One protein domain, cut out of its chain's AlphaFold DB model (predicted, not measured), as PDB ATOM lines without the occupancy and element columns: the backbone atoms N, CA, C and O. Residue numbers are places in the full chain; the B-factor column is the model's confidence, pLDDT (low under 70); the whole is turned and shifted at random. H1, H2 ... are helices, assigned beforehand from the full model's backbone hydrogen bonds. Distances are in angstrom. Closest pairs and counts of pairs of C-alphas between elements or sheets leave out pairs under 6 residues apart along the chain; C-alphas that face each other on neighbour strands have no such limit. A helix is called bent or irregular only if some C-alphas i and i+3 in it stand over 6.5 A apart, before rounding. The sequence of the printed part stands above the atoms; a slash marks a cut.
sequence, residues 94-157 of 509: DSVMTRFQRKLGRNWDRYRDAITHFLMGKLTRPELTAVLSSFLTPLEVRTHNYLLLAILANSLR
ATOM      1  N   ASP A  94     100.254 141.573 147.489       75.50
ATOM      2  CA  ASP A  94      99.600 140.993 148.670       75.50
ATOM      3  C   ASP A  94     100.497 140.962 149.927       75.50
ATOM      4  O   ASP A  94      99.989 141.074 151.048       75.50
ATOM      5  N   SER A  95     101.828 140.916 149.781       77.62
ATOM      6  CA  SER A  95     102.761 141.037 150.915       77.62
ATOM      7  C   SER A  95     102.790 142.468 151.477       77.62
ATOM      8  O   SER A  95     102.731 142.680 152.695       77.62
ATOM      9  N   VAL A  96     102.796 143.464 150.584       78.88
ATOM     10  CA  VAL A  96     102.769 144.900 150.899       78.88
ATOM     11  C   VAL A  96     101.416 145.286 151.494       78.88
ATOM     12  O   VAL A  96     101.353 145.949 152.529       78.88
ATOM     13  N   MET A  97     100.345 144.794 150.874       77.75
ATOM     14  CA  MET A  97      98.949 144.926 151.273       77.75
ATOM     15  C   MET A  97      98.736 144.381 152.683       77.75
ATOM     16  O   MET A  97      98.272 145.109 153.552       77.75
ATOM     17  N   THR A  98      99.169 143.145 152.956       79.88
ATOM     18  CA  THR A  98      99.056 142.520 154.285       79.88
ATOM     19  C   THR A  98      99.857 143.290 155.341       79.88
ATOM     20  O   THR A  98      99.396 143.469 156.470       79.88
ATOM     21  N   ARG A  99     101.049 143.800 154.991       78.31
ATOM     22  CA  ARG A  99     101.868 144.639 155.884       78.31
ATOM     23  C   ARG A  99     101.218 145.995 156.179       78.31
ATOM     24  O   ARG A  99     101.392 146.512 157.280       78.31
ATOM     25  N   PHE A 100     100.491 146.568 155.221       80.81
ATOM     26  CA  PHE A 100      99.793 147.844 155.370       80.81
ATOM     27  C   PHE A 100      98.451 147.685 156.105       80.81
ATOM     28  O   PHE A 100      98.209 148.388 157.082       80.81
ATOM     29  N   GLN A 101      97.645 146.683 155.746       81.44
ATOM     30  CA  GLN A 101      96.410 146.301 156.439       81.44
ATOM     31  C   GLN A 101      96.655 145.988 157.924       81.44
ATOM     32  O   GLN A 101      95.873 146.406 158.774       81.44
ATOM     33  N   ARG A 102      97.774 145.328 158.267       80.25
ATOM     34  CA  ARG A 102      98.161 145.065 159.668       80.25
ATOM     35  C   ARG A 102      98.458 146.338 160.476       80.25
ATOM     36  O   ARG A 102      98.334 146.299 161.693       80.25
ATOM     37  N   LYS A 103      98.850 147.441 159.825       76.81
ATOM     38  CA  LYS A 103      99.026 148.752 160.475       76.81
ATOM     39  C   LYS A 103      97.698 149.499 160.589       76.81
ATOM     40  O   LYS A 103      97.297 149.864 161.685       76.81
ATOM     41  N   LEU A 104      97.000 149.649 159.462       78.00
ATOM     42  CA  LEU A 104      95.777 150.451 159.358       78.00
ATOM     43  C   LEU A 104      94.580 149.826 160.094       78.00
ATOM     44  O   LEU A 104      93.657 150.537 160.495       78.00
ATOM     45  N   GLY A 105      94.581 148.500 160.267       80.44
ATOM     46  CA  GLY A 105      93.637 147.756 161.094       80.44
ATOM     47  C   GLY A 105      92.178 148.096 160.791       80.44
ATOM     48  O   GLY A 105      91.657 147.774 159.728       80.44
ATOM     49  N   ARG A 106      91.517 148.767 161.739       77.62
ATOM     50  CA  ARG A 106      90.088 149.124 161.673       77.62
ATOM     51  C   ARG A 106      89.768 150.246 160.671       77.62
ATOM     52  O   ARG A 106      88.612 150.395 160.293       77.62
ATOM     53  N   ASN A 107      90.776 150.997 160.219       79.94
ATOM     54  CA  ASN A 107      90.645 152.024 159.179       79.94
ATOM     55  C   ASN A 107      90.904 151.472 157.763       79.94
ATOM     56  O   ASN A 107      90.806 152.218 156.790       79.94
ATOM     57  N   TRP A 108      91.211 150.173 157.631       83.56
ATOM     58  CA  TRP A 108      91.475 149.521 156.347       83.56
ATOM     59  C   TRP A 108      90.339 149.705 155.330       83.56
ATOM     60  O   TRP A 108      90.589 150.102 154.192       83.56
ATOM     61  N   ASP A 109      89.094 149.470 155.739       81.19
ATOM     62  CA  ASP A 109      87.954 149.539 154.823       81.19
ATOM     63  C   ASP A 109      87.660 150.992 154.401       81.19
ATOM     64  O   ASP A 109      87.463 151.260 153.220       81.19
ATOM     65  N   ARG A 110      87.796 151.963 155.320       82.56
ATOM     66  CA  ARG A 110      87.704 153.405 155.005       82.56
ATOM     67  C   ARG A 110      88.770 153.857 154.001       82.56
ATOM     68  O   ARG A 110      88.469 154.627 153.094       82.56
ATOM     69  N   TYR A 111      90.003 153.364 154.138       86.88
ATOM     70  CA  TYR A 111      91.079 153.609 153.174       86.88
ATOM     71  C   TYR A 111      90.756 153.038 151.796       86.88
ATOM     72  O   TYR A 111      90.837 153.744 150.790       86.88
ATOM     73  N   ARG A 112      90.380 151.757 151.759       84.62
ATOM     74  CA  ARG A 112      89.986 151.052 150.541       84.62
ATOM     75  C   ARG A 112      88.871 151.812 149.828       84.62
ATOM     76  O   ARG A 112      88.969 152.023 148.619       84.62
ATOM     77  N   ASP A 113      87.847 152.241 150.557       85.88
ATOM     78  CA  ASP A 113      86.719 152.966 149.987       85.88
ATOM     79  C   ASP A 113      87.137 154.346 149.477       85.88
ATOM     80  O   ASP A 113      86.805 154.665 148.339       85.88
ATOM     81  N   ALA A 114      87.926 155.127 150.224       85.88
ATOM     82  CA  ALA A 114      88.424 156.431 149.769       85.88
ATOM     83  C   ALA A 114      89.248 156.329 148.469       85.88
ATOM     84  O   ALA A 114      89.010 157.072 147.515       85.88
ATOM     85  N   ILE A 115      90.164 155.356 148.388       86.69
ATOM     86  CA  ILE A 115      90.961 155.093 147.180       86.69
ATOM     87  C   ILE A 115      90.084 154.596 146.027       86.69
ATOM     88  O   ILE A 115      90.267 155.028 144.892       86.69
ATOM     89  N   THR A 116      89.098 153.736 146.297       87.25
ATOM     90  CA  THR A 116      88.179 153.252 145.255       87.25
ATOM     91  C   THR A 116      87.283 154.389 144.745       87.25
ATOM     92  O   THR A 116      87.059 154.486 143.544       87.25
ATOM     93  N   HIS A 117      86.825 155.306 145.606       84.81
ATOM     94  CA  HIS A 117      86.054 156.488 145.198       84.81
ATOM     95  C   HIS A 117      86.880 157.460 144.347       84.81
ATOM     96  O   HIS A 117      86.370 157.947 143.341       84.81
ATOM     97  N   PHE A 118      88.157 157.674 144.679       85.81
ATOM     98  CA  PHE A 118      89.082 158.440 143.839       85.81
ATOM     99  C   PHE A 118      89.312 157.777 142.469       85.81
ATOM    100  O   PHE A 118      89.185 158.436 141.441       85.81
ATOM    101  N   LEU A 119      89.563 156.461 142.426       83.50
ATOM    102  CA  LEU A 119      89.734 155.712 141.169       83.50
ATOM    103  C   LEU A 119      88.450 155.647 140.318       83.50
ATOM    104  O   LEU A 119      88.536 155.545 139.099       83.50
ATOM    105  N   MET A 120      87.270 155.744 140.938       81.62
ATOM    106  CA  MET A 120      85.974 155.894 140.258       81.62
ATOM    107  C   MET A 120      85.632 157.354 139.892       81.62
ATOM    108  O   MET A 120      84.516 157.610 139.447       81.62
ATOM    109  N   GLY A 121      86.530 158.321 140.121       86.44
ATOM    110  CA  GLY A 121      86.296 159.741 139.822       86.44
ATOM    111  C   GLY A 121      85.253 160.437 140.710       86.44
ATOM    112  O   GLY A 121      84.840 161.549 140.401       86.44
ATOM    113  N   LYS A 122      84.825 159.810 141.815       85.50
ATOM    114  CA  LYS A 122      83.825 160.351 142.757       85.50
ATOM    115  C   LYS A 122      84.406 161.284 143.824       85.50
ATOM    116  O   LYS A 122      83.647 161.823 144.621       85.50
ATOM    117  N   LEU A 123      85.729 161.400 143.897       86.06
ATOM    118  CA  LEU A 123      86.438 162.175 144.911       86.06
ATOM    119  C   LEU A 123      87.580 162.937 144.243       86.06
ATOM    120  O   LEU A 123      88.362 162.344 143.495       86.06
ATOM    121  N   THR A 124      87.697 164.234 144.503       89.69
ATOM    122  CA  THR A 124      88.771 165.064 143.949       89.69
ATOM    123  C   THR A 124      90.080 164.895 144.732       89.69
ATOM    124  O   THR A 124      90.129 164.339 145.832       89.69
ATOM    125  N   ARG A 125      91.189 165.392 144.171       85.00
ATOM    126  CA  ARG A 125      92.518 165.338 144.806       85.00
ATOM    127  C   ARG A 125      92.604 166.020 146.189       85.00
ATOM    128  O   ARG A 125      93.209 165.407 147.074       85.00
ATOM    129  N   PRO A 126      92.064 167.236 146.426       87.44
ATOM    130  CA  PRO A 126      92.093 167.840 147.760       87.44
ATOM    131  C   PRO A 126      91.230 167.067 148.765       87.44
ATOM    132  O   PRO A 126      91.685 166.825 149.879       87.44
ATOM    133  N   GLU A 127      90.047 166.596 148.361       88.31
ATOM    134  CA  GLU A 127      89.154 165.802 149.219       88.31
ATOM    135  C   GLU A 127      89.795 164.472 149.623       88.31
ATOM    136  O   GLU A 127      89.812 164.139 150.806       88.31
ATOM    137  N   LEU A 128      90.412 163.746 148.679       85.88
ATOM    138  CA  LEU A 128      91.190 162.548 149.006       85.88
ATOM    139  C   LEU A 128      92.315 162.875 149.996       85.88
ATOM    140  O   LEU A 128      92.548 162.114 150.932       85.88
ATOM    141  N   THR A 129      93.008 164.000 149.809       85.94
ATOM    142  CA  THR A 129      94.125 164.396 150.678       85.94
ATOM    143  C   THR A 129      93.642 164.699 152.100       85.94
ATOM    144  O   THR A 129      94.286 164.256 153.047       85.94
ATOM    145  N   ALA A 130      92.495 165.370 152.260       85.75
ATOM    146  CA  ALA A 130      91.861 165.637 153.554       85.75
ATOM    147  C   ALA A 130      91.314 164.362 154.227       85.75
ATOM    148  O   ALA A 130      91.486 164.162 155.430       85.75
ATOM    149  N   VAL A 131      90.698 163.461 153.454       84.81
ATOM    150  CA  VAL A 131      90.213 162.167 153.957       84.81
ATOM    151  C   VAL A 131      91.380 161.292 154.419       84.81
ATOM    152  O   VAL A 131      91.323 160.747 155.516       84.81
ATOM    153  N   LEU A 132      92.459 161.185 153.634       83.75
ATOM    154  CA  LEU A 132      93.641 160.401 154.006       83.75
ATOM    155  C   LEU A 132      94.413 161.028 155.178       83.75
ATOM    156  O   LEU A 132      94.824 160.299 156.080       83.75
ATOM    157  N   SER A 133      94.596 162.354 155.220       81.12
ATOM    158  CA  SER A 133      95.311 163.013 156.327       81.12
ATOM    159  C   SER A 133      94.576 162.899 157.667       81.12
ATOM    160  O   SER A 133      95.225 162.872 158.710       81.12
ATOM    161  N   SER A 134      93.249 162.730 157.651       82.00
ATOM    162  CA  SER A 134      92.447 162.477 158.853       82.00
ATOM    163  C   SER A 134      92.745 161.134 159.542       82.00
ATOM    164  O   SER A 134      92.291 160.951 160.674       82.00
ATOM    165  N   PHE A 135      93.438 160.178 158.904       78.62
ATOM    166  CA  PHE A 135      93.723 158.878 159.536       78.62
ATOM    167  C   PHE A 135      95.032 158.166 159.132       78.62
ATOM    168  O   PHE A 135      95.300 157.098 159.683       78.62
ATOM    169  N   LEU A 136      95.859 158.704 158.224       82.25
ATOM    170  CA  LEU A 136      97.212 158.189 157.956       82.25
ATOM    171  C   LEU A 136      98.265 158.961 158.759       82.25
ATOM    172  O   LEU A 136      98.457 160.160 158.568       82.25
ATOM    173  N   THR A 137      99.052 158.247 159.563       81.19
ATOM    174  CA  THR A 137     100.294 158.792 160.134       81.19
ATOM    175  C   THR A 137     101.376 158.964 159.049       81.19
ATOM    176  O   THR A 137     101.355 158.262 158.031       81.19
ATOM    177  N   PRO A 138     102.404 159.820 159.239       75.75
ATOM    178  CA  PRO A 138     103.486 159.989 158.253       75.75
ATOM    179  C   PRO A 138     104.269 158.696 157.944       75.75
ATOM    180  O   PRO A 138     104.848 158.559 156.863       75.75
ATOM    181  N   LEU A 139     104.263 157.709 158.850       72.19
ATOM    182  CA  LEU A 139     104.843 156.384 158.601       72.19
ATOM    183  C   LEU A 139     103.968 155.520 157.674       72.19
ATOM    184  O   LEU A 139     104.487 154.657 156.962       72.19
ATOM    185  N   GLU A 140     102.655 155.741 157.684       77.25
ATOM    186  CA  GLU A 140     101.678 155.043 156.849       77.25
ATOM    187  C   GLU A 140     101.581 155.653 155.454       77.25
ATOM    188  O   GLU A 140     101.501 154.893 154.489       77.25
ATOM    189  N   VAL A 141     101.727 156.980 155.324       81.44
ATOM    190  CA  VAL A 141     101.876 157.673 154.029       81.44
ATOM    191  C   VAL A 141     103.022 157.068 153.210       81.44
ATOM    192  O   VAL A 141     102.854 156.791 152.025       81.44
ATOM    193  N   ARG A 142     104.166 156.745 153.833       83.62
ATOM    194  CA  ARG A 142     105.279 156.069 153.135       83.62
ATOM    195  C   ARG A 142     104.879 154.696 152.576       83.62
ATOM    196  O   ARG A 142     105.279 154.356 151.466       83.62
ATOM    197  N   THR A 143     104.092 153.909 153.313       81.12
ATOM    198  CA  THR A 143     103.587 152.608 152.833       81.12
ATOM    199  C   THR A 143     102.440 152.730 151.828       81.12
ATOM    200  O   THR A 143     102.368 151.906 150.925       81.12
ATOM    201  N   HIS A 144     101.603 153.764 151.926       85.19
ATOM    202  CA  HIS A 144     100.582 154.107 150.933       85.19
ATOM    203  C   HIS A 144     101.220 154.491 149.591       85.19
ATOM    204  O   HIS A 144     100.896 153.894 148.566       85.19
ATOM    205  N   ASN A 145     102.203 155.398 149.605       87.81
ATOM    206  CA  ASN A 145     102.949 155.794 148.410       87.81
ATOM    207  C   ASN A 145     103.654 154.586 147.776       87.81
ATOM    208  O   ASN A 145     103.580 154.394 146.567       87.81
ATOM    209  N   TYR A 146     104.285 153.730 148.588       87.25
ATOM    210  CA  TYR A 146     104.911 152.496 148.103       87.25
ATOM    211  C   TYR A 146     103.893 151.498 147.519       87.25
ATOM    212  O   TYR A 146     104.177 150.881 146.497       87.25
ATOM    213  N   LEU A 147     102.693 151.374 148.102       85.38
ATOM    214  CA  LEU A 147     101.613 150.538 147.567       85.38
ATOM    215  C   LEU A 147     101.095 151.068 146.219       85.38
ATOM    216  O   LEU A 147     100.969 150.287 145.278       85.38
ATOM    217  N   LEU A 148     100.855 152.378 146.089       85.75
ATOM    218  CA  LEU A 148     100.457 152.988 144.813       85.75
ATOM    219  C   LEU A 148     101.548 152.846 143.741       85.75
ATOM    220  O   LEU A 148     101.243 152.500 142.601       85.75
ATOM    221  N   LEU A 149     102.819 153.049 144.104       85.06
ATOM    222  CA  LEU A 149     103.951 152.854 143.196       85.06
ATOM    223  C   LEU A 149     104.126 151.381 142.795       85.06
ATOM    224  O   LEU A 149     104.448 151.114 141.643       85.06
ATOM    225  N   ALA A 150     103.866 150.422 143.690       83.38
ATOM    226  CA  ALA A 150     103.879 148.995 143.361       83.38
ATOM    227  C   ALA A 150     102.720 148.600 142.427       83.38
ATOM    228  O   ALA A 150     102.922 147.807 141.508       83.38
ATOM    229  N   ILE A 151     101.527 149.178 142.613       83.25
ATOM    230  CA  ILE A 151     100.385 149.000 141.703       83.25
ATOM    231  C   ILE A 151     100.727 149.563 140.313       83.25
ATOM    232  O   ILE A 151     100.575 148.851 139.323       83.25
ATOM    233  N   LEU A 152     101.269 150.784 140.236       84.06
ATOM    234  CA  LEU A 152     101.686 151.419 138.979       84.06
ATOM    235  C   LEU A 152     102.830 150.658 138.280       84.06
ATOM    236  O   LEU A 152     102.784 150.418 137.077       84.06
ATOM    237  N   ALA A 153     103.843 150.215 139.028       81.19
ATOM    238  CA  ALA A 153     104.962 149.445 138.482       81.19
ATOM    239  C   ALA A 153     104.546 148.056 137.961       81.19
ATOM    240  O   ALA A 153     105.235 147.500 137.104       81.19
ATOM    241  N   ASN A 154     103.439 147.498 138.464       80.38
ATOM    242  CA  ASN A 154     102.879 146.219 138.022       80.38
ATOM    243  C   ASN A 154     101.795 146.357 136.934       80.38
ATOM    244  O   ASN A 154     101.559 145.369 136.233       80.38
ATOM    245  N   SER A 155     101.152 147.525 136.781       80.56
ATOM    246  CA  SER A 155     100.224 147.811 135.672       80.56
ATOM    247  C   SER A 155     100.953 148.183 134.379       80.56
ATOM    248  O   SER A 155     100.486 147.848 133.297       80.56
ATOM    249  N   LEU A 156     102.152 148.766 134.479       79.38
ATOM    250  CA  LEU A 156     103.079 148.999 133.361       79.38
ATOM    251  C   LEU A 156     103.805 147.716 132.884       79.38
ATOM    252  O   LEU A 156     104.868 147.795 132.269       79.38
ATOM    253  N   ARG A 157     103.283 146.524 133.203       76.00
ATOM    254  CA  ARG A 157     103.897 145.220 132.901       76.00
ATOM    255  C   ARG A 157     102.847 144.220 132.424       76.00
ATOM    256  O   ARG A 157     101.764 144.138 132.996       76.00
TER     257      ARG A 157
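What this domain is: This is residues 94 to 157 of the 509 residues of the protein "Transcriptional coactivator HFI1/ADA1" of Wickerhamiella sorbophila (UniProt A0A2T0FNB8). Two pairs of antiparallel helices make the two limbs of an open V: H1a with H3 in one, and the helical hairpin of H1b and H2 in the other. The limbs meet at the narrow end, where the long first helix, H1, kinks and the tight link from H2 to H3 crosses over; at the wide end the last residues, 151 to 157, stick out. The printed part has 64 residues with three named helices in the order H1, H2, H3 and no named strand, and its class is all helix. The whole is compact, with a radius of gyration of the C-alphas of 11.7 A and spans of 28 by 26 by 19 A.

How they stand to each other: Start at Asp 94 with H1, residues 94 to 119, which by its hydrogen bonds was assigned as one helix but is bent: C-alphas 103 and 106 are 9.0 A apart. Its arms are H1a, residues 94 to 103, and H1b, residues 106 to 119; H1b is itself irregular, with C-alphas 106 and 109 at 7.2 A. The arms are close but not clearly touching, at a steep tilt of 55 degrees, opposite ways; their closest C-alphas are those of Gln 101 and Trp 108, at 5.9 A. Next look at H2, residues 125 to 133, which touches H1b as a hairpin, at a shallow tilt of 7 degrees, opposite ways; the closest C-alphas, those of Ala 114 and Leu 128, are 6.8 A apart. H3, residues 138 to 155, touches H1a with residues 140 to 147 alone, at a shallow tilt of 18 degrees, opposite ways; the closest C-alphas, those of Phe 100 and Thr 143, are 6.6 A apart. H1b and H3 are apart, as are H1a and H2, and H2 and H3. In H2 each O i to N i+4 pair is within hydrogen-bond range; in H1a 5 of 6 are, in H1b 9 of 10 and in H3 12 of 14.

Where its parts are: Find C-alpha 94 at (99.600, 140.993, 148.670); from there H1a runs 14.1 A to C-alpha 103. Find C-alpha 106 at (90.088, 149.124, 161.673), past residues 104 and 105, which belong to neither arm; H1b runs 21.5 A from it to C-alpha 119. H2 spans 12.1 A from Arg 125 to Ser 133. H3 spans 25.9 A from Pro 138 to Ser 155, whose C-alpha is at (100.224, 147.811, 135.672).

The domain as a whole: The two C-alphas farthest apart, those of Ser 134 and Arg 157, are 33.2 A from each other. Residues 151 to 157, of which 151 to 155 belong to H3, stand free. The printed part has no cut, and both links, H1 to H2 and H2 to H3, are tight. The mean pLDDT of the printed part is 82.5, and no printed residue is under 70.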